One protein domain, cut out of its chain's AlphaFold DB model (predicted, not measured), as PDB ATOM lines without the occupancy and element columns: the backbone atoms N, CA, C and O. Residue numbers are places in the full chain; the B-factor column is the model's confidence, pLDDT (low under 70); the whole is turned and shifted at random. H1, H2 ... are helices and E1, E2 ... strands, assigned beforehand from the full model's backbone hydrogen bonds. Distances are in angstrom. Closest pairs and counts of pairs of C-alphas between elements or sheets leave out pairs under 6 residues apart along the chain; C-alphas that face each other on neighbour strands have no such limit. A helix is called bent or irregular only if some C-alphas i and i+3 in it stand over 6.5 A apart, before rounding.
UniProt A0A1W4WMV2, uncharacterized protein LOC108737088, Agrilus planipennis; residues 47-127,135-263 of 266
ATOM      1  N   VAL A  47     -47.388   5.715  50.355       91.75
ATOM      2  CA  VAL A  47     -48.717   5.244  50.758       91.75
ATOM      3  C   VAL A  47     -49.280   4.307  49.677       91.75
ATOM      4  O   VAL A  47     -49.287   4.702  48.515       91.75
ATOM      5  N   PRO A  48     -49.779   3.105  50.018       91.19
ATOM      6  CA  PRO A  48     -49.720   2.472  51.340       91.19
ATOM      7  C   PRO A  48     -48.281   2.107  51.756       91.19
ATOM      8  O   PRO A  48     -47.334   2.265  50.987       91.19
ATOM      9  N   VAL A  49     -48.092   1.649  52.999       87.19
ATOM     10  CA  VAL A  49     -46.776   1.166  53.458       87.19
ATOM     11  C   VAL A  49     -46.394  -0.082  52.664       87.19
ATOM     12  O   VAL A  49     -47.185  -1.017  52.547       87.19
ATOM     13  N   LEU A  50     -45.166  -0.116  52.152       86.56
ATOM     14  CA  LEU A  50     -44.634  -1.281  51.456       86.56
ATOM     15  C   LEU A  50     -44.108  -2.317  52.461       86.56
ATOM     16  O   LEU A  50     -43.336  -1.988  53.366       86.56
ATOM     17  N   THR A  51     -44.515  -3.577  52.303       86.88
ATOM     18  CA  THR A  51     -44.056  -4.674  53.164       86.88
ATOM     19  C   THR A  51     -42.622  -5.083  52.823       86.88
ATOM     20  O   THR A  51     -42.184  -5.000  51.673       86.88
ATOM     21  N   GLN A  52     -41.877  -5.571  53.821       83.00
ATOM     22  CA  GLN A  52     -40.498  -6.041  53.622       83.00
ATOM     23  C   GLN A  52     -40.415  -7.220  52.643       83.00
ATOM     24  O   GLN A  52     -39.457  -7.332  51.885       83.00
ATOM     25  N   GLU A  53     -41.432  -8.078  52.613       84.62
ATOM     26  CA  GLU A  53     -41.506  -9.192  51.665       84.62
ATOM     27  C   GLU A  53     -41.593  -8.713  50.216       84.62
ATOM     28  O   GLU A  53     -40.923  -9.268  49.345       84.62
ATOM     29  N   LYS A  54     -42.377  -7.658  49.956       84.06
ATOM     30  CA  LYS A  54     -42.524  -7.098  48.611       84.06
ATOM     31  C   LYS A  54     -41.253  -6.383  48.155       84.06
ATOM     32  O   LYS A  54     -40.883  -6.509  46.996       84.06
ATOM     33  N   LEU A  55     -40.553  -5.713  49.076       84.56
ATOM     34  CA  LEU A  55     -39.243  -5.106  48.814       84.56
ATOM     35  C   LEU A  55     -38.198  -6.143  48.380       84.56
ATOM     36  O   LEU A  55     -37.468  -5.906  47.427       84.56
ATOM     37  N   LYS A  56     -38.145  -7.304  49.047       84.50
ATOM     38  CA  LYS A  56     -37.164  -8.363  48.741       84.50
ATOM     39  C   LYS A  56     -37.369  -9.026  47.378       84.50
ATOM     40  O   LYS A  56     -36.419  -9.559  46.825       84.50
ATOM     41  N   LYS A  57     -38.602  -9.034  46.866       86.81
ATOM     42  CA  LYS A  57     -38.966  -9.657  45.581       86.81
ATOM     43  C   LYS A  57     -39.048  -8.649  44.432       86.81
ATOM     44  O   LYS A  57     -39.543  -8.992  43.366       86.81
ATOM     45  N   LEU A  58     -38.642  -7.401  44.665       90.31
ATOM     46  CA  LEU A  58     -38.819  -6.325  43.703       90.31
ATOM     47  C   LEU A  58     -37.779  -6.420  42.581       90.31
ATOM     48  O   LEU A  58     -36.591  -6.230  42.827       90.31
ATOM     49  N   SER A  59     -38.237  -6.654  41.354       93.44
ATOM     50  CA  SER A  59     -37.398  -6.714  40.148       93.44
ATOM     51  C   SER A  59     -37.503  -5.452  39.291       93.44
ATOM     52  O   SER A  59     -36.568  -5.091  38.575       93.44
ATOM     53  N   SER A  60     -38.642  -4.756  39.360       95.44
ATOM     54  CA  SER A  60     -38.875  -3.544  38.580       95.44
ATOM     55  C   SER A  60     -39.883  -2.597  39.220       95.44
ATOM     56  O   SER A  60     -40.862  -3.010  39.840       95.44
ATOM     57  N   VAL A  61     -39.663  -1.301  39.021       97.12
ATOM     58  CA  VAL A  61     -40.581  -0.236  39.423       97.12
ATOM     59  C   VAL A  61     -40.885   0.666  38.236       97.12
ATOM     60  O   VAL A  61     -39.994   0.980  37.453       97.12
ATOM     61  N   VAL A  62     -42.138   1.098  38.109       98.38
ATOM     62  CA  VAL A  62     -42.583   2.039  37.078       98.38
ATOM     63  C   VAL A  62     -43.032   3.332  37.752       98.38
ATOM     64  O   VAL A  62     -44.065   3.361  38.419       98.38
ATOM     65  N   GLY A  63     -42.262   4.408  37.602       98.44
ATOM     66  CA  GLY A  63     -42.683   5.751  38.001       98.44
ATOM     67  C   GLY A  63     -43.594   6.353  36.941       98.44
ATOM     68  O   GLY A  63     -43.224   6.375  35.771       98.44
ATOM     69  N   LEU A  64     -44.772   6.828  37.341       98.19
ATOM     70  CA  LEU A  64     -45.796   7.397  36.468       98.19
ATOM     71  C   LEU A  64     -46.037   8.861  36.815       98.19
ATOM     72  O   LEU A  64     -46.328   9.204  37.964       98.19
ATOM     73  N   HIS A  65     -45.975   9.718  35.800       96.38
ATOM     74  CA  HIS A  65     -46.361  11.115  35.916       96.38
ATOM     75  C   HIS A  65     -47.609  11.382  35.074       96.38
ATOM     76  O   HIS A  65     -47.618  11.163  33.864       96.38
ATOM     77  N   LEU A  66     -48.672  11.842  35.738       92.75
ATOM     78  CA  LEU A  66     -49.936  12.219  35.109       92.75
ATOM     79  C   LEU A  66     -50.026  13.738  35.051       92.75
ATOM     80  O   LEU A  66     -50.303  14.384  36.063       92.75
ATOM     81  N   ALA A  67     -49.804  14.292  33.868       89.00
ATOM     82  CA  ALA A  67     -49.909  15.715  33.615       89.00
ATOM     83  C   ALA A  67     -51.187  16.033  32.831       89.00
ATOM     84  O   ALA A  67     -51.841  15.136  32.289       89.00
ATOM     85  N   PRO A  68     -51.561  17.316  32.751       83.56
ATOM     86  CA  PRO A  68     -52.708  17.719  31.966       83.56
ATOM     87  C   PRO A  68     -52.646  17.415  30.466       83.56
ATOM     88  O   PRO A  68     -53.648  17.192  29.798       83.56
ATOM     89  N   ASN A  69     -51.440  17.453  29.932       85.75
ATOM     90  CA  ASN A  69     -51.143  17.331  28.517       85.75
ATOM     91  C   ASN A  69     -50.630  15.941  28.141       85.75
ATOM     92  O   ASN A  69     -50.351  15.710  26.971       85.75
ATOM     93  N   GLY A  70     -50.477  15.017  29.087       90.38
ATOM     94  CA  GLY A  70     -49.884  13.724  28.789       90.38
ATOM     95  C   GLY A  70     -49.651  12.853  30.008       90.38
ATOM     96  O   GLY A  70     -49.773  13.272  31.159       90.38
ATOM     97  N   VAL A  71     -49.255  11.622  29.724       94.81
ATOM     98  CA  VAL A  71     -48.758  10.656  30.698       94.81
ATOM     99  C   VAL A  71     -47.368  10.218  30.285       94.81
ATOM    100  O   VAL A  71     -47.128   9.940  29.118       94.81
ATOM    101  N   SER A  72     -46.457  10.126  31.238       97.62
ATOM    102  CA  SER A  72     -45.128   9.565  31.013       97.62
ATOM    103  C   SER A  72     -44.808   8.510  32.056       97.62
ATOM    104  O   SER A  72     -45.344   8.514  33.172       97.62
ATOM    105  N   TRP A  73     -43.911   7.599  31.695       98.56
ATOM    106  CA  TRP A  73     -43.485   6.511  32.564       98.56
ATOM    107  C   TRP A  73     -41.991   6.262  32.458       98.56
ATOM    108  O   TRP A  73     -41.416   6.373  31.381       98.56
ATOM    109  N   ALA A  74     -41.380   5.862  33.568       98.62
ATOM    110  CA  ALA A  74     -40.002   5.390  33.627       98.62
ATOM    111  C   ALA A  74     -39.950   4.063  34.389       98.62
ATOM    112  O   ALA A  74     -40.324   4.004  35.562       98.62
ATOM    113  N   LYS A  75     -39.494   2.998  33.727       98.50
ATOM    114  CA  LYS A  75     -39.269   1.681  34.326       98.50
ATOM    115  C   LYS A  75     -37.804   1.537  34.712       98.50
ATOM    116  O   LYS A  75     -36.948   1.500  33.829       98.50
ATOM    117  N   LEU A  76     -37.549   1.404  36.007       98.19
ATOM    118  CA  LEU A  76     -36.226   1.135  36.559       98.19
ATOM    119  C   LEU A  76     -36.162  -0.277  37.140       98.19
ATOM    120  O   LEU A  76     -37.081  -0.715  37.841       98.19
ATOM    121  N   SER A  77     -35.047  -0.954  36.901       97.06
ATOM    122  CA  SER A  77     -34.643  -2.147  37.640       97.06
ATOM    123  C   SER A  77     -33.807  -1.723  38.846       97.06
ATOM    124  O   SER A  77     -32.778  -1.071  38.661       97.06
ATOM    125  N   PRO A  78     -34.210  -2.081  40.084       94.56
ATOM    126  CA  PRO A  78     -33.384  -1.828  41.260       94.56
ATOM    127  C   PRO A  78     -32.013  -2.500  41.176       94.56
ATOM    128  O   PRO A  78     -31.011  -1.957  41.638       94.56
ATOM    129  N   GLU A  79     -31.959  -3.677  40.554       93.31
ATOM    130  CA  GLU A  79     -30.704  -4.334  40.221       93.31
ATOM    131  C   GLU A  79     -29.943  -3.495  39.185       93.31
ATOM    132  O   GLU A  79     -30.418  -3.258  38.075       93.31
ATOM    133  N   GLY A  80     -28.778  -2.981  39.582       90.88
ATOM    134  CA  GLY A  80     -27.943  -2.122  38.739       90.88
ATOM    135  C   GLY A  80     -28.482  -0.706  38.506       90.88
ATOM    136  O   GLY A  80     -27.823   0.065  37.815       90.88
ATOM    137  N   ASN A  81     -29.639  -0.344  39.075       94.69
ATOM    138  CA  ASN A  81     -30.282   0.963  38.901       94.69
ATOM    139  C   ASN A  81     -30.414   1.375  37.418       94.69
ATOM    140  O   ASN A  81     -30.047   2.486  37.026       94.69
ATOM    141  N   VAL A  82     -30.886   0.447  36.581       96.94
ATOM    142  CA  VAL A  82     -30.915   0.583  35.114       96.94
ATOM    143  C   VAL A  82     -32.284   1.053  34.632       96.94
ATOM    144  O   VAL A  82     -33.308   0.493  35.024       96.94
ATOM    145  N   LEU A  83     -32.310   2.045  33.738       97.88
ATOM    146  CA  LEU A  83     -33.516   2.474  33.027       97.88
ATOM    147  C   LEU A  83     -33.826   1.525  31.866       97.88
ATOM    148  O   LEU A  83     -33.117   1.515  30.866       97.88
ATOM    149  N   ASN A  84     -34.902   0.743  31.982       97.56
ATOM    150  CA  ASN A  84     -35.259  -0.269  30.980       97.56
ATOM    151  C   ASN A  84     -36.267   0.225  29.939       97.56
ATOM    152  O   ASN A  84     -36.267  -0.253  28.806       97.56
ATOM    153  N   LYS A  85     -37.184   1.115  30.332       98.06
ATOM    154  CA  LYS A  85     -38.201   1.717  29.456       98.06
ATOM    155  C   LYS A  85     -38.492   3.132  29.925       98.06
ATOM    156  O   LYS A  85     -38.622   3.356  31.125       98.06
ATOM    157  N   TRP A  86     -38.633   4.059  28.992       98.25
ATOM    158  CA  TRP A  86     -38.900   5.458  29.295       98.25
ATOM    159  C   TRP A  86     -39.562   6.107  28.097       98.25
ATOM    160  O   TRP A  86     -38.973   6.101  27.020       98.25
ATOM    161  N   ASP A  87     -40.791   6.575  28.280       97.69
ATOM    162  CA  ASP A  87     -41.572   7.141  27.185       97.69
ATOM    163  C   ASP A  87     -42.705   8.039  27.708       97.69
ATOM    164  O   ASP A  87     -42.946   8.152  28.921       97.69
ATOM    165  N   VAL A  88     -43.383   8.695  26.773       96.12
ATOM    166  CA  VAL A  88     -44.470   9.638  27.005       96.12
ATOM    167  C   VAL A  88     -45.556   9.485  25.946       96.12
ATOM    168  O   VAL A  88     -45.292   9.341  24.759       96.12
ATOM    169  N   LEU A  89     -46.809   9.591  26.379       93.62
ATOM    170  CA  LEU A  89     -47.967   9.703  25.509       93.62
ATOM    171  C   LEU A  89     -48.666  11.041  25.756       93.62
ATOM    172  O   LEU A  89     -49.155  11.316  26.855       93.62
ATOM    173  N   GLU A  90     -48.722  11.877  24.723       87.75
ATOM    174  CA  GLU A  90     -49.378  13.182  24.777       87.75
ATOM    175  C   GLU A  90     -50.892  13.070  24.548       87.75
ATOM    176  O   GLU A  90     -51.379  12.300  23.716       87.75
ATOM    177  N   PHE A  91     -51.653  13.909  25.248       81.81
ATOM    178  CA  PHE A  91     -53.111  13.997  25.161       81.81
ATOM    179  C   PHE A  91     -53.564  14.904  24.003       81.81
ATOM    180  O   PHE A  91     -54.626  15.523  24.069       81.81
ATOM    181  N   ALA A  92     -52.771  14.978  22.927       64.44
ATOM    182  CA  ALA A  92     -52.896  15.946  21.831       64.44
ATOM    183  C   ALA A  92     -54.254  15.927  21.096       64.44
ATOM    184  O   ALA A  92     -54.551  16.835  20.324       64.44
ATOM    185  N   GLN A  93     -55.087  14.906  21.322       53.47
ATOM    186  CA  GLN A  93     -56.336  14.689  20.592       53.47
ATOM    187  C   GLN A  93     -57.569  14.508  21.478       53.47
ATOM    188  O   GLN A  93     -58.617  14.143  20.953       53.47
ATOM    189  N   LEU A  94     -57.500  14.743  22.795       58.16
ATOM    190  CA  LEU A  94     -58.688  14.584  23.636       58.16
ATOM    191  C   LEU A  94     -59.721  15.690  23.324       58.16
ATOM    192  O   LEU A  94     -59.430  16.873  23.527       58.16
ATOM    193  N   PRO A  95     -60.938  15.346  22.854       57.59
ATOM    194  CA  PRO A  95     -62.003  16.324  22.665       57.59
ATOM    195  C   PRO A  95     -62.284  17.113  23.951       57.59
ATOM    196  O   PRO A  95     -62.227  16.577  25.056       57.59
ATOM    197  N   LYS A  96     -62.677  18.388  23.821       62.56
ATOM    198  CA  LYS A  96     -62.969  19.281  24.969       62.56
ATOM    199  C   LYS A  96     -64.071  18.753  25.906       62.56
ATOM    200  O   LYS A  96     -64.197  19.217  27.039       62.56
ATOM    201  N   ARG A  97     -64.885  17.796  25.450       63.53
ATOM    202  CA  ARG A  97     -65.946  17.155  26.228       63.53
ATOM    203  C   ARG A  97     -65.891  15.647  26.010       63.53
ATOM    204  O   ARG A  97     -66.473  15.148  25.057       63.53
ATOM    205  N   ASN A  98     -65.213  14.947  26.911       70.56
ATOM    206  CA  ASN A  98     -65.135  13.492  26.871       70.56
ATOM    207  C   ASN A  98     -66.195  12.888  27.777       70.56
ATOM    208  O   ASN A  98     -66.274  13.218  28.963       70.56
ATOM    209  N   LEU A  99     -67.007  11.990  27.223       85.31
ATOM    210  CA  LEU A  99     -67.802  11.101  28.050       85.31
ATOM    211  C   LEU A  99     -66.846  10.106  28.734       85.31
ATOM    212  O   LEU A  99     -65.786   9.795  28.183       85.31
ATOM    213  N   PRO A 100     -67.202   9.545  29.902       87.25
ATOM    214  CA  PRO A 100     -66.361   8.555  30.579       87.25
ATOM    215  C   PRO A 100     -65.946   7.375  29.684       87.25
ATOM    216  O   PRO A 100     -64.860   6.828  29.847       87.25
ATOM    217  N   ILE A 101     -66.775   7.006  28.702       88.50
ATOM    218  CA  ILE A 101     -66.450   5.953  27.733       88.50
ATOM    219  C   ILE A 101     -65.299   6.337  26.791       88.50
ATOM    220  O   ILE A 101     -64.489   5.478  26.451       88.50
ATOM    221  N   ASP A 102     -65.188   7.608  26.399       86.44
ATOM    222  CA  ASP A 102     -64.102   8.092  25.540       86.44
ATOM    223  C   ASP A 102     -62.785   8.100  26.319       86.44
ATOM    224  O   ASP A 102     -61.771   7.594  25.834       86.44
ATOM    225  N   ILE A 103     -62.839   8.559  27.575       88.56
ATOM    226  CA  ILE A 103     -61.714   8.498  28.515       88.56
ATOM    227  C   ILE A 103     -61.266   7.046  28.695       88.56
ATOM    228  O   ILE A 103     -60.078   6.763  28.592       88.56
ATOM    229  N   LEU A 104     -62.195   6.104  28.884       91.06
ATOM    230  CA  LEU A 104     -61.863   4.688  29.037       91.06
ATOM    231  C   LEU A 104     -61.135   4.113  27.813       91.06
ATOM    232  O   LEU A 104     -60.177   3.359  27.980       91.06
ATOM    233  N   ARG A 105     -61.563   4.440  26.583       89.06
ATOM    234  CA  ARG A 105     -60.858   3.990  25.363       89.06
ATOM    235  C   ARG A 105     -59.432   4.531  25.324       89.06
ATOM    236  O   ARG A 105     -58.501   3.802  24.984       89.06
ATOM    237  N   TYR A 106     -59.264   5.784  25.723       88.00
ATOM    238  CA  TYR A 106     -57.955   6.408  25.772       88.00
ATOM    239  C   TYR A 106     -57.055   5.785  26.853       88.00
ATOM    240  O   TYR A 106     -55.929   5.391  26.564       88.00
ATOM    241  N   VAL A 107     -57.579   5.561  28.061       92.31
ATOM    242  CA  VAL A 107     -56.872   4.855  29.145       92.31
ATOM    243  C   VAL A 107     -56.436   3.454  28.710       92.31
ATOM    244  O   VAL A 107     -55.319   3.045  29.010       92.31
ATOM    245  N   LYS A 108     -57.277   2.714  27.977       92.00
ATOM    246  CA  LYS A 108     -56.896   1.397  27.438       92.00
ATOM    247  C   LYS A 108     -55.696   1.479  26.497       92.00
ATOM    248  O   LYS A 108     -54.837   0.609  26.552       92.00
ATOM    249  N   THR A 109     -55.630   2.525  25.674       91.19
ATOM    250  CA  THR A 109     -54.481   2.770  24.786       91.19
ATOM    251  C   THR A 109     -53.225   3.029  25.617       91.19
ATOM    252  O   THR A 109     -52.232   2.337  25.452       91.19
ATOM    253  N   VAL A 110     -53.312   3.934  26.596       93.38
ATOM    254  CA  VAL A 110     -52.214   4.257  27.525       93.38
ATOM    255  C   VAL A 110     -51.685   3.018  28.251       93.38
ATOM    256  O   VAL A 110     -50.479   2.832  28.370       93.38
ATOM    257  N   ILE A 111     -52.570   2.153  28.746       94.00
ATOM    258  CA  ILE A 111     -52.169   0.960  29.505       94.00
ATOM    259  C   ILE A 111     -51.375  -0.029  28.666       94.00
ATOM    260  O   ILE A 111     -50.479  -0.674  29.204       94.00
ATOM    261  N   ASN A 112     -51.688  -0.142  27.378       93.19
ATOM    262  CA  ASN A 112     -50.950  -1.025  26.482       93.19
ATOM    263  C   ASN A 112     -49.514  -0.529  26.244       93.19
ATOM    264  O   ASN A 112     -48.629  -1.351  26.035       93.19
ATOM    265  N   GLU A 113     -49.280   0.783  26.345       95.06
ATOM    266  CA  GLU A 113     -47.948   1.388  26.215       95.06
ATOM    267  C   GLU A 113     -47.143   1.344  27.526       95.06
ATOM    268  O   GLU A 113     -45.918   1.191  27.515       95.06
ATOM    269  N   ILE A 114     -47.812   1.446  28.684       96.81
ATOM    270  CA  ILE A 114     -47.134   1.400  29.986       96.81
ATOM    271  C   ILE A 114     -46.557  -0.005  30.215       96.81
ATOM    272  O   ILE A 114     -47.323  -0.973  30.327       96.81
ATOM    273  N   PRO A 115     -45.233  -0.136  30.411       96.12
ATOM    274  CA  PRO A 115     -44.597  -1.429  30.597       96.12
ATOM    275  C   PRO A 115     -45.088  -2.105  31.877       96.12
ATOM    276  O   PRO A 115     -45.429  -1.454  32.867       96.12
ATOM    277  N   GLU A 116     -45.087  -3.433  31.875       93.25
ATOM    278  CA  GLU A 116     -45.366  -4.199  33.084       93.25
ATOM    279  C   GLU A 116     -44.258  -3.997  34.123       93.25
ATOM    280  O   GLU A 116     -43.067  -3.968  33.787       93.25
ATOM    281  N   GLY A 117     -44.647  -3.880  35.390       91.75
ATOM    282  CA  GLY A 117     -43.734  -3.841  36.526       91.75
ATOM    283  C   GLY A 117     -44.393  -4.330  37.811       91.75
ATOM    284  O   GLY A 117     -45.618  -4.459  37.890       91.75
ATOM    285  N   ASP A 118     -43.572  -4.598  38.828       92.19
ATOM    286  CA  ASP A 118     -44.041  -5.114  40.123       92.19
ATOM    287  C   ASP A 118     -44.776  -4.051  40.952       92.19
ATOM    288  O   ASP A 118     -45.634  -4.372  41.789       92.19
ATOM    289  N   LEU A 119     -44.385  -2.790  40.741       94.38
ATOM    290  CA  LEU A 119     -44.873  -1.601  41.425       94.38
ATOM    291  C   LEU A 119     -45.078  -0.456  40.434       94.38
ATOM    292  O   LEU A 119     -44.190  -0.159  39.634       94.38
ATOM    293  N   TYR A 120     -46.200   0.239  40.574       97.25
ATOM    294  CA  TYR A 120     -46.493   1.491  39.885       97.25
ATOM    295  C   TYR A 120     -46.536   2.616  40.910       97.25
ATOM    296  O   TYR A 120     -47.322   2.576  41.861       97.25
ATOM    297  N   ILE A 121     -45.668   3.604  40.729       97.88
ATOM    298  CA  ILE A 121     -45.475   4.698  41.671       97.88
ATOM    299  C   ILE A 121     -46.004   5.984  41.063       97.88
ATOM    300  O   ILE A 121     -45.541   6.426  40.016       97.88
ATOM    301  N   PHE A 122     -46.924   6.612  41.774       97.12
ATOM    302  CA  PHE A 122     -47.448   7.933  41.474       97.12
ATOM    303  C   PHE A 122     -46.958   8.936  42.515       97.12
ATOM    304  O   PHE A 122     -46.424   8.576  43.564       97.12
ATOM    305  N   GLU A 123     -47.191  10.216  42.263       94.75
ATOM    306  CA  GLU A 123     -47.102  11.251  43.287       94.75
ATOM    307  C   GLU A 123     -48.517  11.651  43.710       94.75
ATOM    308  O   GLU A 123     -49.397  11.795  42.860       94.75
ATOM    309  N   LEU A 124     -48.760  11.817  45.015       91.44
ATOM    310  CA  LEU A 124     -50.055  12.298  45.490       91.44
ATOM    311  C   LEU A 124     -50.346  13.681  44.884       91.44
ATOM    312  O   LEU A 124     -49.518  14.592  45.041       91.44
ATOM    313  N   PRO A 125     -51.518  13.863  44.248       83.38
ATOM    314  CA  PRO A 125     -51.927  15.173  43.779       83.38
ATOM    315  C   PRO A 125     -52.073  16.120  44.970       83.38
ATOM    316  O   PRO A 125     -52.398  15.715  46.091       83.38
ATOM    317  N   GLU A 126     -51.814  17.401  44.736       77.06
ATOM    318  CA  GLU A 126     -52.100  18.424  45.733       77.06
ATOM    319  C   GLU A 126     -53.611  18.513  45.930       77.06
ATOM    320  O   GLU A 126     -54.364  18.637  44.965       77.06
ATOM    321  N   SER A 127     -54.061  18.459  47.184       60.50
ATOM    322  CA  SER A 127     -55.452  18.765  47.502       60.50
ATOM    323  C   SER A 127     -55.658  20.265  47.299       60.50
ATOM    324  O   SER A 127     -55.387  21.068  48.193       60.50
ATOM    325  N   SER A 135     -65.798  27.322  36.422       58.66
ATOM    326  CA  SER A 135     -66.451  26.110  35.877       58.66
ATOM    327  C   SER A 135     -65.594  25.303  34.883       58.66
ATOM    328  O   SER A 135     -65.661  24.075  34.856       58.66
ATOM    329  N   ILE A 136     -64.744  25.971  34.099       56.56
ATOM    330  CA  ILE A 136     -63.846  25.329  33.125       56.56
ATOM    331  C   ILE A 136     -62.744  24.519  33.825       56.56
ATOM    332  O   ILE A 136     -62.467  23.393  33.415       56.56
ATOM    333  N   SER A 137     -62.160  25.046  34.908       61.41
ATOM    334  CA  SER A 137     -61.135  24.322  35.670       61.41
ATOM    335  C   SER A 137     -61.724  23.121  36.412       61.41
ATOM    336  O   SER A 137     -61.063  22.095  36.523       61.41
ATOM    337  N   LEU A 138     -62.988  23.201  36.842       64.12
ATOM    338  CA  LEU A 138     -63.690  22.077  37.475       64.12
ATOM    339  C   LEU A 138     -63.889  20.903  36.506       64.12
ATOM    340  O   LEU A 138     -63.611  19.760  36.857       64.12
ATOM    341  N   ASN A 139     -64.321  21.171  35.270       65.69
ATOM    342  CA  ASN A 139     -64.499  20.120  34.262       65.69
ATOM    343  C   ASN A 139     -63.175  19.442  33.895       65.69
ATOM    344  O   ASN A 139     -63.124  18.219  33.769       65.69
ATOM    345  N   TYR A 140     -62.113  20.236  33.768       70.19
ATOM    346  CA  TYR A 140     -60.768  19.746  33.504       70.19
ATOM    347  C   TYR A 140     -60.267  18.818  34.627       70.19
ATOM    348  O   TYR A 140     -59.873  17.677  34.382       70.19
ATOM    349  N   ASN A 141     -60.381  19.274  35.878       75.69
ATOM    350  CA  ASN A 141     -59.985  18.506  37.058       75.69
ATOM    351  C   ASN A 141     -60.782  17.201  37.184       75.69
ATOM    352  O   ASN A 141     -60.212  16.155  37.496       75.69
ATOM    353  N   ASN A 142     -62.079  17.234  36.873       80.38
ATOM    354  CA  ASN A 142     -62.920  16.041  36.876       80.38
ATOM    355  C   ASN A 142     -62.492  15.030  35.805       80.38
ATOM    356  O   ASN A 142     -62.437  13.837  36.092       80.38
ATOM    357  N   GLN A 143     -62.154  15.472  34.590       81.12
ATOM    358  CA  GLN A 143     -61.661  14.571  33.540       81.12
ATOM    359  C   GLN A 143     -60.323  13.934  33.927       81.12
ATOM    360  O   GLN A 143     -60.181  12.717  33.800       81.12
ATOM    361  N   GLN A 144     -59.385  14.715  34.473       82.94
ATOM    362  CA  GLN A 144     -58.105  14.194  34.962       82.94
ATOM    363  C   GLN A 144     -58.306  13.179  36.094       82.94
ATOM    364  O   GLN A 144     -57.639  12.143  36.126       82.94
ATOM    365  N   LEU A 145     -59.245  13.443  37.007       86.81
ATOM    366  CA  LEU A 145     -59.586  12.530  38.093       86.81
ATOM    367  C   LEU A 145     -60.199  11.225  37.569       86.81
ATOM    368  O   LEU A 145     -59.791  10.150  38.008       86.81
ATOM    369  N   ILE A 146     -61.135  11.299  36.617       89.50
ATOM    370  CA  ILE A 146     -61.743  10.120  35.981       89.50
ATOM    371  C   ILE A 146     -60.671   9.301  35.256       89.50
ATOM    372  O   ILE A 146     -60.580   8.094  35.479       89.50
ATOM    373  N   PHE A 147     -59.835   9.952  34.442       90.44
ATOM    374  CA  PHE A 147     -58.733   9.309  33.725       90.44
ATOM    375  C   PHE A 147     -57.782   8.600  34.691       90.44
ATOM    376  O   PHE A 147     -57.538   7.403  34.547       90.44
ATOM    377  N   SER A 148     -57.309   9.315  35.717       91.00
ATOM    378  CA  SER A 148     -56.385   8.768  36.715       91.00
ATOM    379  C   SER A 148     -57.002   7.560  37.415       91.00
ATOM    380  O   SER A 148     -56.367   6.515  37.512       91.00
ATOM    381  N   SER A 149     -58.264   7.669  37.838       92.38
ATOM    382  CA  SER A 149     -58.977   6.593  38.537       92.38
ATOM    383  C   SER A 149     -59.131   5.340  37.672       92.38
ATOM    384  O   SER A 149     -58.874   4.233  38.140       92.38
ATOM    385  N   MET A 150     -59.510   5.502  36.398       95.12
ATOM    386  CA  MET A 150     -59.610   4.393  35.445       95.12
ATOM    387  C   MET A 150     -58.248   3.746  35.185       95.12
ATOM    388  O   MET A 150     -58.153   2.521  35.155       95.12
ATOM    389  N   LEU A 151     -57.199   4.558  35.026       94.81
ATOM    390  CA  LEU A 151     -55.839   4.081  34.805       94.81
ATOM    391  C   LEU A 151     -55.348   3.248  35.992       94.81
ATOM    392  O   LEU A 151     -54.887   2.128  35.802       94.81
ATOM    393  N   ILE A 152     -55.507   3.764  37.210       93.94
ATOM    394  CA  ILE A 152     -55.135   3.077  38.452       93.94
ATOM    395  C   ILE A 152     -55.873   1.741  38.581       93.94
ATOM    396  O   ILE A 152     -55.240   0.715  38.818       93.94
ATOM    397  N   ALA A 153     -57.195   1.738  38.385       93.56
ATOM    398  CA  ALA A 153     -58.009   0.531  38.516       93.56
ATOM    399  C   ALA A 153     -57.600  -0.557  37.513       93.56
ATOM    400  O   ALA A 153     -57.508  -1.732  37.862       93.56
ATOM    401  N   LEU A 154     -57.339  -0.172  36.263       93.31
ATOM    402  CA  LEU A 154     -56.947  -1.112  35.219       93.31
ATOM    403  C   LEU A 154     -55.490  -1.581  35.361       93.31
ATOM    404  O   LEU A 154     -55.211  -2.740  35.064       93.31
ATOM    405  N   LEU A 155     -54.573  -0.736  35.848       93.19
ATOM    406  CA  LEU A 155     -53.209  -1.156  36.195       93.19
ATOM    407  C   LEU A 155     -53.218  -2.184  37.327       93.19
ATOM    408  O   LEU A 155     -52.540  -3.207  37.228       93.19
ATOM    409  N   ASP A 156     -54.016  -1.954  38.371       89.88
ATOM    410  CA  ASP A 156     -54.113  -2.900  39.480       89.88
ATOM    411  C   ASP A 156     -54.741  -4.228  39.030       89.88
ATOM    412  O   ASP A 156     -54.172  -5.297  39.273       89.88
ATOM    413  N   ALA A 157     -55.817  -4.171  38.237       87.94
ATOM    414  CA  ALA A 157     -56.435  -5.351  37.629       87.94
ATOM    415  C   ALA A 157     -55.466  -6.135  36.723       87.94
ATOM    416  O   ALA A 157     -55.458  -7.368  36.752       87.94
ATOM    417  N   ARG A 158     -54.610  -5.443  35.954       86.00
ATOM    418  CA  ARG A 158     -53.565  -6.071  35.127       86.00
ATOM    419  C   ARG A 158     -52.618  -6.916  35.979       86.00
ATOM    420  O   ARG A 158     -52.283  -8.032  35.594       86.00
ATOM    421  N   THR A 159     -52.232  -6.428  37.158       75.94
ATOM    422  CA  THR A 159     -51.350  -7.187  38.060       75.94
ATOM    423  C   THR A 159     -52.046  -8.324  38.799       75.94
ATOM    424  O   THR A 159     -51.410  -9.344  39.063       75.94
ATOM    425  N   ALA A 160     -53.337  -8.177  39.107       73.00
ATOM    426  CA  ALA A 160     -54.124  -9.219  39.759       73.00
ATOM    427  C   ALA A 160     -54.308 -10.442  38.847       73.00
ATOM    428  O   ALA A 160     -54.136 -11.568  39.295       73.00
ATOM    429  N   ASN A 161     -54.562 -10.231  37.552       61.12
ATOM    430  CA  ASN A 161     -54.752 -11.322  36.587       61.12
ATOM    431  C   ASN A 161     -53.468 -12.114  36.284       61.12
ATOM    432  O   ASN A 161     -53.538 -13.252  35.832       61.12
ATOM    433  N   SER A 162     -52.296 -11.520  36.525       60.00
ATOM    434  CA  SER A 162     -50.993 -12.170  36.338       60.00
ATOM    435  C   SER A 162     -50.627 -13.111  37.497       60.00
ATOM    436  O   SER A 162     -49.822 -14.026  37.325       60.00
ATOM    437  N   LYS A 163     -51.222 -12.922  38.684       60.03
ATOM    438  CA  LYS A 163     -50.886 -13.674  39.897       60.03
ATOM    439  C   LYS A 163     -52.050 -14.582  40.276       60.03
ATOM    440  O   LYS A 163     -53.094 -14.120  40.711       60.03
ATOM    441  N   THR A 164     -51.845 -15.893  40.174       52.22
ATOM    442  CA  THR A 164     -52.827 -16.940  40.522       52.22
ATOM    443  C   THR A 164     -53.159 -17.028  42.018       52.22
ATOM    444  O   THR A 164     -53.868 -17.942  42.428       52.22
ATOM    445  N   ASP A 165     -52.644 -16.115  42.844       49.91
ATOM    446  CA  ASP A 165     -52.737 -16.172  44.299       49.91
ATOM    447  C   ASP A 165     -53.599 -15.010  44.820       49.91
ATOM    448  O   ASP A 165     -53.283 -13.836  44.632       49.91
ATOM    449  N   ILE A 166     -54.705 -15.350  45.487       44.59
ATOM    450  CA  ILE A 166     -55.838 -14.478  45.876       44.59
ATOM    451  C   ILE A 166     -55.456 -13.416  46.937       44.59
ATOM    452  O   ILE A 166     -56.275 -12.611  47.382       44.59
ATOM    453  N   LYS A 167     -54.185 -13.336  47.343       51.56
ATOM    454  CA  LYS A 167     -53.701 -12.232  48.176       51.56
ATOM    455  C   LYS A 167     -53.499 -11.005  47.295       51.56
ATOM    456  O   LYS A 167     -52.460 -10.865  46.662       51.56
ATOM    457  N   HIS A 168     -54.486 -10.107  47.289       52.34
ATOM    458  CA  HIS A 168     -54.435  -8.778  46.672       52.34
ATOM    459  C   HIS A 168     -53.178  -7.995  47.104       52.34
ATOM    460  O   HIS A 168     -53.193  -7.220  48.060       52.34
ATOM    461  N   THR A 169     -52.047  -8.201  46.426       66.12
ATOM    462  CA  THR A 169     -50.832  -7.430  46.687       66.12
ATOM    463  C   THR A 169     -50.936  -6.109  45.940       66.12
ATOM    464  O   THR A 169     -50.549  -6.056  44.775       66.12
ATOM    465  N   ASN A 170     -51.422  -5.058  46.609       77.50
ATOM    466  CA  ASN A 170     -51.527  -3.694  46.069       77.50
ATOM    467  C   ASN A 170     -50.315  -3.355  45.196       77.50
ATOM    468  O   ASN A 170     -49.190  -3.381  45.698       77.50
ATOM    469  N   SER A 171     -50.520  -3.113  43.903       89.75
ATOM    470  CA  SER A 171     -49.446  -2.799  42.946       89.75
ATOM    471  C   SER A 171     -49.195  -1.297  42.815       89.75
ATOM    472  O   SER A 171     -48.118  -0.883  42.389       89.75
ATOM    473  N   ILE A 172     -50.169  -0.499  43.248       94.38
ATOM    474  CA  ILE A 172     -50.203   0.951  43.127       94.38
ATOM    475  C   ILE A 172     -49.757   1.595  44.438       94.38
ATOM    476  O   ILE A 172     -50.271   1.273  45.512       94.38
ATOM    477  N   PHE A 173     -48.819   2.534  44.345       95.44
ATOM    478  CA  PHE A 173     -48.323   3.303  45.482       95.44
ATOM    479  C   PHE A 173     -48.163   4.771  45.118       95.44
ATOM    480  O   PHE A 173     -47.953   5.133  43.964       95.44
ATOM    481  N   TYR A 174     -48.203   5.616  46.139       96.19
ATOM    482  CA  TYR A 174     -48.061   7.052  46.010       96.19
ATOM    483  C   TYR A 174     -46.944   7.567  46.897       96.19
ATOM    484  O   TYR A 174     -46.950   7.363  48.113       96.19
ATOM    485  N   LEU A 175     -46.012   8.300  46.303       96.62
ATOM    486  CA  LEU A 175     -45.141   9.201  47.036       96.62
ATOM    487  C   LEU A 175     -45.961  10.375  47.568       96.62
ATOM    488  O   LEU A 175     -46.926  10.825  46.944       96.62
ATOM    489  N   LYS A 176     -45.554  10.919  48.715       93.50
ATOM    490  CA  LYS A 176     -46.115  12.181  49.207       93.50
ATOM    491  C   LYS A 176     -46.000  13.287  48.158       93.50
ATOM    492  O   LYS A 176     -45.037  13.350  47.397       93.50
ATOM    493  N   SER A 177     -46.967  14.198  48.181       91.50
ATOM    494  CA  SER A 177     -46.995  15.337  47.267       91.50
ATOM    495  C   SER A 177     -45.696  16.152  47.340       91.50
ATOM    496  O   SER A 177     -45.159  16.404  48.429       91.50
ATOM    497  N   LYS A 178     -45.180  16.544  46.172       92.56
ATOM    498  CA  LYS A 178     -43.930  17.291  45.946       92.56
ATOM    499  C   LYS A 178     -42.661  16.585  46.415       92.56
ATOM    500  O   LYS A 178     -41.623  17.234  46.519       92.56
ATOM    501  N   LEU A 179     -42.703  15.292  46.737       94.81
ATOM    502  CA  LEU A 179     -41.538  14.620  47.311       94.81
ATOM    503  C   LEU A 179     -40.386  14.494  46.307       94.81
ATOM    504  O   LEU A 179     -39.250  14.793  46.668       94.81
ATOM    505  N   SER A 180     -40.682  14.139  45.052       96.25
ATOM    506  CA  SER A 180     -39.690  14.136  43.967       96.25
ATOM    507  C   SER A 180     -39.088  15.536  43.782       96.25
ATOM    508  O   SER A 180     -37.876  15.712  43.844       96.25
ATOM    509  N   ALA A 181     -39.933  16.564  43.696       95.19
ATOM    510  CA  ALA A 181     -39.492  17.946  43.533       95.19
ATOM    511  C   ALA A 181     -38.576  18.427  44.675       95.19
ATOM    512  O   ALA A 181     -37.610  19.148  44.429       95.19
ATOM    513  N   LYS A 182     -38.849  18.008  45.918       94.56
ATOM    514  CA  LYS A 182     -37.995  18.301  47.081       94.56
ATOM    515  C   LYS A 182     -36.641  17.613  46.990       94.56
ATOM    516  O   LYS A 182     -35.635  18.278  47.209       94.56
ATOM    517  N   LEU A 183     -36.623  16.317  46.670       95.50
ATOM    518  CA  LEU A 183     -35.386  15.541  46.557       95.50
ATOM    519  C   LEU A 183     -34.422  16.173  45.546       95.50
ATOM    520  O   LEU A 183     -33.254  16.377  45.854       95.50
ATOM    521  N   PHE A 184     -34.933  16.539  44.374       95.00
ATOM    522  CA  PHE A 184     -34.126  17.083  43.282       95.00
ATOM    523  C   PHE A 184     -33.973  18.610  43.321       95.00
ATOM    524  O   PHE A 184     -33.429  19.204  42.399       95.00
ATOM    525  N   GLY A 185     -34.462  19.271  44.373       93.25
ATOM    526  CA  GLY A 185     -34.271  20.710  44.557       93.25
ATOM    527  C   GLY A 185     -35.010  21.608  43.560       93.25
ATOM    528  O   GLY A 185     -34.741  22.807  43.551       93.25
ATOM    529  N   ILE A 186     -35.963  21.074  42.789       94.25
ATOM    530  CA  ILE A 186     -36.782  21.832  41.825       94.25
ATOM    531  C   ILE A 186     -38.056  22.420  42.449       94.25
ATOM    532  O   ILE A 186     -38.937  22.894  41.741       94.25
ATOM    533  N   LEU A 187     -38.197  22.365  43.774       92.94
ATOM    534  CA  LEU A 187     -39.279  23.045  44.480       92.94
ATOM    535  C   LEU A 187     -38.810  24.423  44.971       92.94
ATOM    536  O   LEU A 187     -37.945  24.506  45.850       92.94
ATOM    537  N   VAL A 188     -39.403  25.489  44.431       88.75
ATOM    538  CA  VAL A 188     -39.155  26.886  44.822       88.75
ATOM    539  C   VAL A 188     -40.445  27.469  45.393       88.75
ATOM    540  O   VAL A 188     -41.424  27.683  44.680       88.75
ATOM    541  N   GLY A 189     -40.475  27.682  46.711       87.81
ATOM    542  CA  GLY A 189     -41.712  28.012  47.421       87.81
ATOM    543  C   GLY A 189     -42.729  26.872  47.300       87.81
ATOM    544  O   GLY A 189     -42.494  25.765  47.793       87.81
ATOM    545  N   THR A 190     -43.853  27.137  46.633       85.56
ATOM    546  CA  THR A 190     -44.878  26.132  46.310       85.56
ATOM    547  C   THR A 190     -44.786  25.603  44.883       85.56
ATOM    548  O   THR A 190     -45.450  24.609  44.592       85.56
ATOM    549  N   GLU A 191     -43.961  26.204  44.030       86.44
ATOM    550  CA  GLU A 191     -43.928  25.927  42.596       86.44
ATOM    551  C   GLU A 191     -42.833  24.925  42.230       86.44
ATOM    552  O   GLU A 191     -41.720  24.956  42.767       86.44
ATOM    553  N   LYS A 192     -43.155  24.028  41.293       91.06
ATOM    554  CA  LYS A 192     -42.170  23.143  40.665       91.06
ATOM    555  C   LYS A 192     -41.544  23.886  39.488       91.06
ATOM    556  O   LYS A 192     -42.263  24.335  38.600       91.06
ATOM    557  N   VAL A 193     -40.221  24.015  39.483       93.38
ATOM    558  CA  VAL A 193     -39.473  24.530  38.330       93.38
ATOM    559  C   VAL A 193     -39.084  23.391  37.386       93.38
ATOM    560  O   VAL A 193     -39.256  22.216  37.709       93.38
ATOM    561  N   SER A 194     -38.560  23.766  36.219       94.81
ATOM    562  CA  SER A 194     -38.122  22.856  35.158       94.81
ATOM    563  C   SER A 194     -37.220  21.724  35.660       94.81
ATOM    564  O   SER A 194     -36.299  21.943  36.450       94.81
ATOM    565  N   SER A 195     -37.462  20.516  35.151       94.44
ATOM    566  CA  SER A 195     -36.663  19.318  35.433       94.44
ATOM    567  C   SER A 195     -35.461  19.147  34.494       94.44
ATOM    568  O   SER A 195     -34.593  18.312  34.751       94.44
ATOM    569  N   LEU A 196     -35.353  19.943  33.424       95.31
ATOM    570  CA  LEU A 196     -34.422  19.682  32.316       95.31
ATOM    571  C   LEU A 196     -32.944  19.640  32.734       95.31
ATOM    572  O   LEU A 196     -32.182  18.784  32.269       95.31
ATOM    573  N   SER A 197     -32.531  20.558  33.611       93.12
ATOM    574  CA  SER A 197     -31.158  20.615  34.133       93.12
ATOM    575  C   SER A 197     -30.842  19.434  35.052       93.12
ATOM    576  O   SER A 197     -29.724  18.915  35.029       93.12
ATOM    577  N   ILE A 198     -31.836  18.962  35.809       94.50
ATOM    578  CA  ILE A 198     -31.717  17.765  36.642       94.50
ATOM    579  C   ILE A 198     -31.490  16.544  35.761       94.50
ATOM    580  O   ILE A 198     -30.546  15.801  36.002       94.50
ATOM    581  N   ILE A 199     -32.287  16.359  34.708       95.62
ATOM    582  CA  ILE A 199     -32.145  15.195  33.822       95.62
ATOM    583  C   ILE A 199     -30.813  15.212  33.071       95.62
ATOM    584  O   ILE A 199     -30.167  14.175  32.942       95.62
ATOM    585  N   SER A 200     -30.347  16.390  32.656       93.06
ATOM    586  CA  SER A 200     -29.002  16.533  32.084       93.06
ATOM    587  C   SER A 200     -27.927  16.095  33.091       93.06
ATOM    588  O   SER A 200     -27.047  15.309  32.753       93.06
ATOM    589  N   SER A 201     -28.072  16.483  34.363       92.50
ATOM    590  CA  SER A 201     -27.159  16.066  35.438       92.50
ATOM    591  C   SER A 201     -27.213  14.554  35.711       92.50
ATOM    592  O   SER A 201     -26.176  13.944  35.972       92.50
ATOM    593  N   VAL A 202     -28.394  13.927  35.593       93.06
ATOM    594  CA  VAL A 202     -28.548  12.459  35.655       93.06
ATOM    595  C   VAL A 202     -27.757  11.787  34.532       93.06
ATOM    596  O   VAL A 202     -27.134  10.752  34.749       93.06
ATOM    597  N   PHE A 203     -27.742  12.355  33.327       92.06
ATOM    598  CA  PHE A 203     -27.019  11.762  32.202       92.06
ATOM    599  C   PHE A 203     -25.507  11.909  32.295       92.06
ATOM    600  O   PHE A 203     -24.795  11.009  31.833       92.06
ATOM    601  N   ASP A 204     -25.035  13.012  32.863       85.81
ATOM    602  CA  ASP A 204     -23.610  13.307  32.973       85.81
ATOM    603  C   ASP A 204     -22.923  12.463  34.053       85.81
ATOM    604  O   ASP A 204     -21.701  12.321  34.029       85.81
ATOM    605  N   ASN A 205     -23.689  11.852  34.972       70.44
ATOM    606  CA  ASN A 205     -23.190  10.958  36.026       70.44
ATOM    607  C   ASN A 205     -21.981  11.528  36.795       70.44
ATOM    608  O   ASN A 205     -21.143  10.786  37.318       70.44
ATOM    609  N   SER A 206     -21.879  12.858  36.886       62.91
ATOM    610  CA  SER A 206     -20.876  13.502  37.723       62.91
ATOM    611  C   SER A 206     -21.225  13.159  39.170       62.91
ATOM    612  O   SER A 206     -22.267  13.563  39.683       62.91
ATOM    613  N   LYS A 207     -20.377  12.339  39.805       54.12
ATOM    614  CA  LYS A 207     -20.643  11.605  41.060       54.12
ATOM    615  C   LYS A 207     -21.103  12.448  42.269       54.12
ATOM    616  O   LYS A 207     -21.397  11.860  43.297       54.12
ATOM    617  N   ASN A 208     -21.196  13.777  42.151       54.78
ATOM    618  CA  ASN A 208     -21.461  14.714  43.246       54.78
ATOM    619  C   ASN A 208     -22.539  15.785  42.950       54.78
ATOM    620  O   ASN A 208     -22.625  16.752  43.702       54.78
ATOM    621  N   SER A 209     -23.321  15.702  41.863       71.88
ATOM    622  CA  SER A 209     -24.290  16.777  41.546       71.88
ATOM    623  C   SER A 209     -25.685  16.577  42.148       71.88
ATOM    624  O   SER A 209     -26.346  17.562  42.481       71.88
ATOM    625  N   LEU A 210     -26.138  15.330  42.310       88.00
ATOM    626  CA  LEU A 210     -27.496  15.017  42.758       88.00
ATOM    627  C   LEU A 210     -27.484  14.144  44.019       88.00
ATOM    628  O   LEU A 210     -26.700  13.200  44.087       88.00
ATOM    629  N   PRO A 211     -28.391  14.389  44.985       89.88
ATOM    630  CA  PRO A 211     -28.468  13.634  46.232       89.88
ATOM    631  C   PRO A 211     -29.200  12.298  46.024       89.88
ATOM    632  O   PRO A 211     -30.143  11.990  46.751       89.88
ATOM    633  N   CYS A 212     -28.866  11.537  44.982       91.19
ATOM    634  CA  CYS A 212     -29.555  10.306  44.588       91.19
ATOM    635  C   CYS A 212     -28.580   9.269  44.028       91.19
ATOM    636  O   CYS A 212     -27.523   9.610  43.496       91.19
ATOM    637  N   THR A 213     -28.960   7.996  44.099       92.50
ATOM    638  CA  THR A 213     -28.166   6.908  43.524       92.50
ATOM    639  C   THR A 213     -28.117   7.060  41.993       92.50
ATOM    640  O   THR A 213     -29.179   7.163  41.369       92.50
ATOM    641  N   PRO A 214     -26.927   7.072  41.353       92.94
ATOM    642  CA  PRO A 214     -26.807   7.274  39.906       92.94
ATOM    643  C   PRO A 214     -27.561   6.216  39.102       92.94
ATOM    644  O   PRO A 214     -27.412   5.021  39.366       92.94
ATOM    645  N   VAL A 215     -28.351   6.649  38.120       93.94
ATOM    646  CA  VAL A 215     -29.106   5.763  37.220       93.94
ATOM    647  C   VAL A 215     -28.288   5.481  35.967       93.94
ATOM    648  O   VAL A 215     -27.721   6.384  35.348       93.94
ATOM    649  N   ILE A 216     -28.263   4.219  35.550       95.12
ATOM    650  CA  ILE A 216     -27.678   3.824  34.273       95.12
ATOM    651  C   ILE A 216     -28.713   4.078  33.177       95.12
ATOM    652  O   ILE A 216     -29.771   3.449  33.134       95.12
ATOM    653  N   VAL A 217     -28.396   5.027  32.296       95.62
ATOM    654  CA  VAL A 217     -29.239   5.430  31.166       95.62
ATOM    655  C   VAL A 217     -28.528   5.093  29.862       95.62
ATOM    656  O   VAL A 217     -27.476   5.668  29.555       95.62
ATOM    657  N   ASP A 218     -29.127   4.205  29.075       95.19
ATOM    658  CA  ASP A 218     -28.611   3.837  27.759       95.19
ATOM    659  C   ASP A 218     -28.598   5.021  26.783       95.19
ATOM    660  O   ASP A 218     -29.418   5.944  26.842       95.19
ATOM    661  N   LYS A 219     -27.670   4.975  25.820       95.44
ATOM    662  CA  LYS A 219     -27.503   6.027  24.801       95.44
ATOM    663  C   LYS A 219     -28.778   6.272  23.988       95.44
ATOM    664  O   LYS A 219     -29.032   7.410  23.604       95.44
ATOM    665  N   SER A 220     -29.572   5.229  23.738       96.94
ATOM    666  CA  SER A 220     -30.852   5.326  23.028       96.94
ATOM    667  C   SER A 220     -31.852   6.210  23.777       96.94
ATOM    668  O   SER A 220     -32.444   7.093  23.165       96.94
ATOM    669  N   PHE A 221     -31.979   6.042  25.097       97.38
ATOM    670  CA  PHE A 221     -32.855   6.861  25.938       97.38
ATOM    671  C   PHE A 221     -32.372   8.306  26.047       97.38
ATOM    672  O   PHE A 221     -33.184   9.224  25.960       97.38
ATOM    673  N   LYS A 222     -31.055   8.527  26.162       96.44
ATOM    674  CA  LYS A 222     -30.488   9.886  26.125       96.44
ATOM    675  C   LYS A 222     -30.814  10.581  24.805       96.44
ATOM    676  O   LYS A 222     -31.286  11.714  24.810       96.44
ATOM    677  N   LYS A 223     -30.603   9.892  23.679       96.88
ATOM    678  CA  LYS A 223     -30.934  10.409  22.348       96.88
ATOM    679  C   LYS A 223     -32.428  10.722  22.227       96.88
ATOM    680  O   LYS A 223     -32.771  11.843  21.881       96.88
ATOM    681  N   HIS A 224     -33.295   9.775  22.588       96.94
ATOM    682  CA  HIS A 224     -34.748   9.966  22.581       96.94
ATOM    683  C   HIS A 224     -35.171  11.199  23.394       96.94
ATOM    684  O   HIS A 224     -35.955  12.016  22.913       96.94
ATOM    685  N   TYR A 225     -34.594  11.390  24.584       97.50
ATOM    686  CA  TYR A 225     -34.839  12.583  25.384       97.50
ATOM    687  C   TYR A 225     -34.394  13.859  24.668       97.50
ATOM    688  O   TYR A 225     -35.178  14.797  24.586       97.50
ATOM    689  N   TYR A 226     -33.172  13.927  24.130       96.88
ATOM    690  CA  TYR A 226     -32.674  15.145  23.478       96.88
ATOM    691  C   TYR A 226     -33.405  15.491  22.175       96.88
ATOM    692  O   TYR A 226     -33.612  16.682  21.923       96.88
ATOM    693  N   ASP A 227     -33.857  14.485  21.427       97.25
ATOM    694  CA  ASP A 227     -34.634  14.639  20.190       97.25
ATOM    695  C   ASP A 227     -36.097  15.053  20.462       97.25
ATOM    696  O   ASP A 227     -36.791  15.537  19.569       97.25
ATOM    697  N   SER A 228     -36.573  14.904  21.704       95.81
ATOM    698  CA  SER A 228     -37.945  15.235  22.099       95.81
ATOM    699  C   SER A 228     -38.195  16.744  22.253       95.81
ATOM    700  O   SER A 228     -37.288  17.550  22.507       95.81
ATOM    701  N   SER A 229     -39.471  17.134  22.160       95.38
ATOM    702  CA  SER A 229     -39.919  18.507  22.427       95.38
ATOM    703  C   SER A 229     -39.656  18.923  23.885       95.38
ATOM    704  O   SER A 229     -39.539  18.078  24.771       95.38
ATOM    705  N   SER A 230     -39.600  20.232  24.169       94.25
ATOM    706  CA  SER A 230     -39.432  20.738  25.549       94.25
ATOM    707  C   SER A 230     -40.521  20.213  26.495       94.25
ATOM    708  O   SER A 230     -40.244  19.782  27.611       94.25
ATOM    709  N   VAL A 231     -41.761  20.158  26.003       93.19
ATOM    710  CA  VAL A 231     -42.917  19.652  26.750       93.19
ATOM    711  C   VAL A 231     -42.753  18.170  27.093       93.19
ATOM    712  O   VAL A 231     -42.966  17.772  28.236       93.19
ATOM    713  N   HIS A 232     -42.338  17.350  26.125       95.69
ATOM    714  CA  HIS A 232     -42.086  15.924  26.351       95.69
ATOM    715  C   HIS A 232     -40.911  15.696  27.293       95.69
ATOM    716  O   HIS A 232     -41.004  14.843  28.169       95.69
ATOM    717  N   LYS A 233     -39.841  16.487  27.172       97.19
ATOM    718  CA  LYS A 233     -38.690  16.414  28.077       97.19
ATOM    719  C   LYS A 233     -39.093  16.645  29.533       97.19
ATOM    720  O   LYS A 233     -38.656  15.889  30.394       97.19
ATOM    721  N   GLU A 234     -39.965  17.613  29.811       96.38
ATOM    722  CA  GLU A 234     -40.479  17.827  31.172       96.38
ATOM    723  C   GLU A 234     -41.292  16.633  31.683       96.38
ATOM    724  O   GLU A 234     -41.085  16.163  32.804       96.38
ATOM    725  N   LEU A 235     -42.188  16.088  30.853       96.62
ATOM    726  CA  LEU A 235     -42.979  14.910  31.219       96.62
ATOM    727  C   LEU A 235     -42.076  13.708  31.516       96.62
ATOM    728  O   LEU A 235     -42.215  13.067  32.559       96.62
ATOM    729  N   LEU A 236     -41.137  13.416  30.619       98.06
ATOM    730  CA  LEU A 236     -40.145  12.356  30.772       98.06
ATOM    731  C   LEU A 236     -39.307  12.557  32.041       98.06
ATOM    732  O   LEU A 236     -39.096  11.612  32.806       98.06
ATOM    733  N   GLY A 237     -38.868  13.789  32.303       97.44
ATOM    734  CA  GLY A 237     -38.088  14.119  33.488       97.44
ATOM    735  C   GLY A 237     -38.840  13.824  34.781       97.44
ATOM    736  O   GLY A 237     -38.311  13.162  35.674       97.44
ATOM    737  N   HIS A 238     -40.111  14.219  34.860       97.31
ATOM    738  CA  HIS A 238     -40.927  13.961  36.041       97.31
ATOM    739  C   HIS A 238     -41.150  12.470  36.322       97.31
ATOM    740  O   HIS A 238     -41.044  12.064  37.482       97.31
ATOM    741  N   SER A 239     -41.427  11.638  35.312       98.31
ATOM    742  CA  SER A 239     -41.624  10.197  35.539       98.31
ATOM    743  C   SER A 239     -40.343   9.509  36.017       98.31
ATOM    744  O   SER A 239     -40.393   8.700  36.949       98.31
ATOM    745  N   LEU A 240     -39.185   9.890  35.461       98.38
ATOM    746  CA  LEU A 240     -37.882   9.387  35.896       98.38
ATOM    747  C   LEU A 240     -37.572   9.804  37.338       98.38
ATOM    748  O   LEU A 240     -37.229   8.961  38.168       98.38
ATOM    749  N   MET A 241     -37.775  11.080  37.670       97.94
ATOM    750  CA  MET A 241     -37.576  11.598  39.025       97.94
ATOM    751  C   MET A 241     -38.484  10.914  40.055       97.94
ATOM    752  O   MET A 241     -38.054  10.683  41.184       97.94
ATOM    753  N   ILE A 242     -39.723  10.563  39.700       98.38
ATOM    754  CA  ILE A 242     -40.623   9.798  40.579       98.38
ATOM    755  C   ILE A 242     -40.045   8.407  40.863       98.38
ATOM    756  O   ILE A 242     -39.968   8.007  42.028       98.38
ATOM    757  N   ALA A 243     -39.609   7.688  39.825       98.25
ATOM    758  CA  ALA A 243     -39.042   6.351  39.973       98.25
ATOM    759  C   ALA A 243     -37.758   6.372  40.827       98.25
ATOM    760  O   ALA A 243     -37.643   5.613  41.790       98.25
ATOM    761  N   MET A 244     -36.842   7.305  40.545       97.69
ATOM    762  CA  MET A 244     -35.614   7.508  41.323       97.69
ATOM    763  C   MET A 244     -35.907   7.856  42.785       97.69
ATOM    764  O   MET A 244     -35.353   7.251  43.697       97.69
ATOM    765  N   CYS A 245     -36.833   8.789  43.024       97.75
ATOM    766  CA  CYS A 245     -37.226   9.208  44.367       97.75
ATOM    767  C   CYS A 245     -37.764   8.039  45.200       97.75
ATOM    768  O   CYS A 245     -37.429   7.900  46.379       97.75
ATOM    769  N   PHE A 246     -38.563   7.161  44.591       97.62
ATOM    770  CA  PHE A 246     -39.003   5.939  45.249       97.62
ATOM    771  C   PHE A 246     -37.831   5.021  45.606       97.62
ATOM    772  O   PHE A 246     -37.745   4.584  46.756       97.62
ATOM    773  N   LEU A 247     -36.942   4.737  44.648       96.75
ATOM    774  CA  LEU A 247     -35.810   3.843  44.877       96.75
ATOM    775  C   LEU A 247     -34.930   4.363  46.017       96.75
ATOM    776  O   LEU A 247     -34.722   3.653  46.996       96.75
ATOM    777  N   ASP A 248     -34.510   5.623  45.964       95.88
ATOM    778  CA  ASP A 248     -33.627   6.189  46.980       95.88
ATOM    779  C   ASP A 248     -34.283   6.299  48.362       95.88
ATOM    780  O   ASP A 248     -33.690   5.896  49.364       95.88
ATOM    781  N   LEU A 249     -35.515   6.812  48.453       95.31
ATOM    782  CA  LEU A 249     -36.133   7.088  49.755       95.31
ATOM    783  C   LEU A 249     -36.780   5.857  50.395       95.31
ATOM    784  O   LEU A 249     -36.804   5.746  51.623       95.31
ATOM    785  N   CYS A 250     -37.348   4.960  49.589       93.94
ATOM    786  CA  CYS A 250     -38.185   3.865  50.083       93.94
ATOM    787  C   CYS A 250     -37.481   2.507  50.027       93.94
ATOM    788  O   CYS A 250     -37.648   1.714  50.958       93.94
ATOM    789  N   LEU A 251     -36.704   2.243  48.970       93.75
ATOM    790  CA  LEU A 251     -36.011   0.968  48.780       93.75
ATOM    791  C   LEU A 251     -34.601   0.996  49.386       93.75
ATOM    792  O   LEU A 251     -34.336   0.263  50.338       93.75
ATOM    793  N   TYR A 252     -33.725   1.867  48.882       94.12
ATOM    794  CA  TYR A 252     -32.326   1.975  49.307       94.12
ATOM    795  C   TYR A 252     -32.177   2.666  50.661       94.12
ATOM    796  O   TYR A 252     -31.217   2.407  51.382       94.12
ATOM    797  N   LYS A 253     -33.143   3.523  51.026       92.88
ATOM    798  CA  LYS A 253     -33.093   4.372  52.227       92.88
ATOM    799  C   LYS A 253     -31.804   5.203  52.269       92.88
ATOM    800  O   LYS A 253     -31.166   5.315  53.317       92.88
ATOM    801  N   ASN A 254     -31.438   5.774  51.123       94.00
ATOM    802  CA  ASN A 254     -30.247   6.592  50.949       94.00
ATOM    803  C   ASN A 254     -30.293   7.792  51.913       94.00
ATOM    804  O   ASN A 254     -31.230   8.595  51.894       94.00
ATOM    805  N   SER A 255     -29.291   7.892  52.788       93.12
ATOM    806  CA  SER A 255     -29.232   8.905  53.843       93.12
ATOM    807  C   SER A 255     -29.136  10.326  53.287       93.12
ATOM    808  O   SER A 255     -29.780  11.229  53.825       93.12
ATOM    809  N   GLU A 256     -28.395  10.521  52.197       93.31
ATOM    810  CA  GLU A 256     -28.251  11.810  51.523       93.31
ATOM    811  C   GLU A 256     -29.573  12.241  50.882       93.31
ATOM    812  O   GLU A 256     -30.043  13.358  51.110       93.31
ATOM    813  N   SER A 257     -30.240  11.324  50.178       95.12
ATOM    814  CA  SER A 257     -31.555  11.572  49.581       95.12
ATOM    815  C   SER A 257     -32.601  11.919  50.636       95.12
ATOM    816  O   SER A 257     -33.372  12.867  50.480       95.12
ATOM    817  N   ILE A 258     -32.616  11.183  51.751       94.75
ATOM    818  CA  ILE A 258     -33.521  11.452  52.873       94.75
ATOM    819  C   ILE A 258     -33.242  12.838  53.465       94.75
ATOM    820  O   ILE A 258     -34.188  13.581  53.747       94.75
ATOM    821  N   ALA A 259     -31.973  13.211  53.640       93.12
ATOM    822  CA  ALA A 259     -31.596  14.531  54.131       93.12
ATOM    823  C   ALA A 259     -32.045  15.641  53.165       93.12
ATOM    824  O   ALA A 259     -32.680  16.605  53.597       93.12
ATOM    825  N   ALA A 260     -31.808  15.478  51.860       92.50
ATOM    826  CA  ALA A 260     -32.221  16.430  50.831       92.50
ATOM    827  C   ALA A 260     -33.747  16.609  50.781       92.50
ATOM    828  O   ALA A 260     -34.245  17.734  50.847       92.50
ATOM    829  N   ALA A 261     -34.508  15.510  50.768       91.50
ATOM    830  CA  ALA A 261     -35.968  15.539  50.669       91.50
ATOM    831  C   ALA A 261     -36.670  16.077  51.931       91.50
ATOM    832  O   ALA A 261     -37.826  16.513  51.873       91.50
ATOM    833  N   THR A 262     -36.003  16.031  53.091       89.69
ATOM    834  CA  THR A 262     -36.568  16.483  54.373       89.69
ATOM    835  C   THR A 262     -36.075  17.854  54.821       89.69
ATOM    836  O   THR A 262     -36.651  18.403  55.769       89.69
ATOM    837  N   LYS A 263     -35.078  18.428  54.136       82.81
ATOM    838  CA  LYS A 263     -34.565  19.771  54.408       82.81
ATOM    839  C   LYS A 263     -35.690  20.790  54.237       82.81
ATOM    840  O   LYS A 263     -36.226  20.987  53.150       82.81
TER     841      LYS A 263
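Overview. This is residues 47 to 127 and 135 to 263 of the 266 residues of the protein "uncharacterized protein LOC108737088" of Agrilus planipennis (UniProt A0A1W4WMV2). A twisted sheet of five strands makes the middle layer of the domain, with the long helix H7 packed on one face and the still longer H3 over part of the other. H2 packs on H3, H4 and H5 pack on H7, H8 packs on H4, and residues 161 to 167, of which 161 and 162 belong to H3, stick out. The printed part has 210 residues, with eight named helices and five named strands in the order H1 E1 E2 E3 H2 E4 H3 E5 H4 H5 H6 H7 H8. The sheet runs E3 E2 E1 E4 E5 and is mixed; the class is mixed, helices and strands. The whole is compact and rounded, with a radius of gyration of the C-alphas of 16.9 A and spans of 49 by 43 by 34 A.

Arrangement. Strands E1, residues 61 to 67, E2, residues 70 to 77, and E3, residues 82 to 90, form a meander, each strand the antiparallel neighbour of the one before. In the hairpin of E1 and E2, N 63 and O 74 are 2.8 A apart, within hydrogen-bond range; in the hairpin of E2 and E3, N 75 and O 85 are, at 2.8 A. E4, residues 119 to 123, is parallel to E1 at 33 degrees, with N 64 and O 121 at 2.8 A. The edge strand E5, residues 172 to 175, is parallel to E4 at 38 degrees, with N 175 and O 122 at 2.8 A. E3, H2, residues 100 to 113, and E4 make a split strand-helix-strand unit, two strands running the same way with E2 and E1 between them; its crossover is right-handed. H3, residues 135 to 162, and H7, residues 230 to 252, are on opposite faces of the sheet, giving three layers, helices on both faces. H3 has a height over the sheet of 9.6 A, is over E1 and E4, and runs along the strands, at 12 degrees to E4 on the local plane. H2 only grazes the sheet, with residues 109 to 113, and touches H3 at a steep tilt of 49 degrees, the same way, the closest C-alphas being those of Val 107 and Leu 151, 5.8 A apart. The closest C-alphas of H7 and E1 are those of Ala 243 and Gly 63, 4.2 A apart. H7 is the hub, touching four helices. With residues 241 to 245 alone it touches H4, residues 179 to 183, closest at C-alphas 245 and 180, 5.5 A. With residues 233 to 237 alone it touches H5, residues 196 to 204, at a steep tilt of 61 degrees, closest at C-alphas 237 and 199, 6.0 A. H6, residues 219 to 227, only grazes the sheet and only just touches H7, with 3 pairs of C-alphas within 8 A, closest at C-alphas 225 and 233, 6.1 A; the two form a helical hairpin. H8, residues 255 to 262, touches H7 only at the corner, closest at C-alphas 258 and 249, 6.0 A, and touches H4, closest at C-alphas 261 and 183, 4.2 A. H1, residues 52 to 56, is close to H7 but not clearly touching, with C-alphas 55 and 251 at 6.9 A. Every O i to N i+4 pair is within hydrogen-bond range in H1, H2, H4, H5, H6 and H8; in H3 23 of 24 are, in H7 18 of 19.

Along the chain. H1 begins at C-alpha 52, (-40.498, -6.041, 53.622). From first to last C-alpha, E1 measures 19.4 A, E2 23.7 A, E3 24.6 A, H2 20.2 A, H3 41.3 A and H7 31.1 A. H7 is neither bent nor irregular, but only just: C-alphas 249 and 252 are 6.4 A apart. H8 ends at C-alpha 262, (-36.568, 16.483, 54.373).

Size, cuts and confidence. The two C-alphas farthest apart are those of Leu 99 and Lys 207, at 48.9 A. Residues 128 to 134 are not printed; C-alphas 127 and 135 are 17.6 A apart across the cut. The links H4 to H5 and H5 to H6 are long. The mean pLDDT of the printed part is 88.2; it is under 70 at residues 92 to 97, 127, 135 to 139, 161 to 169 and 206 to 208.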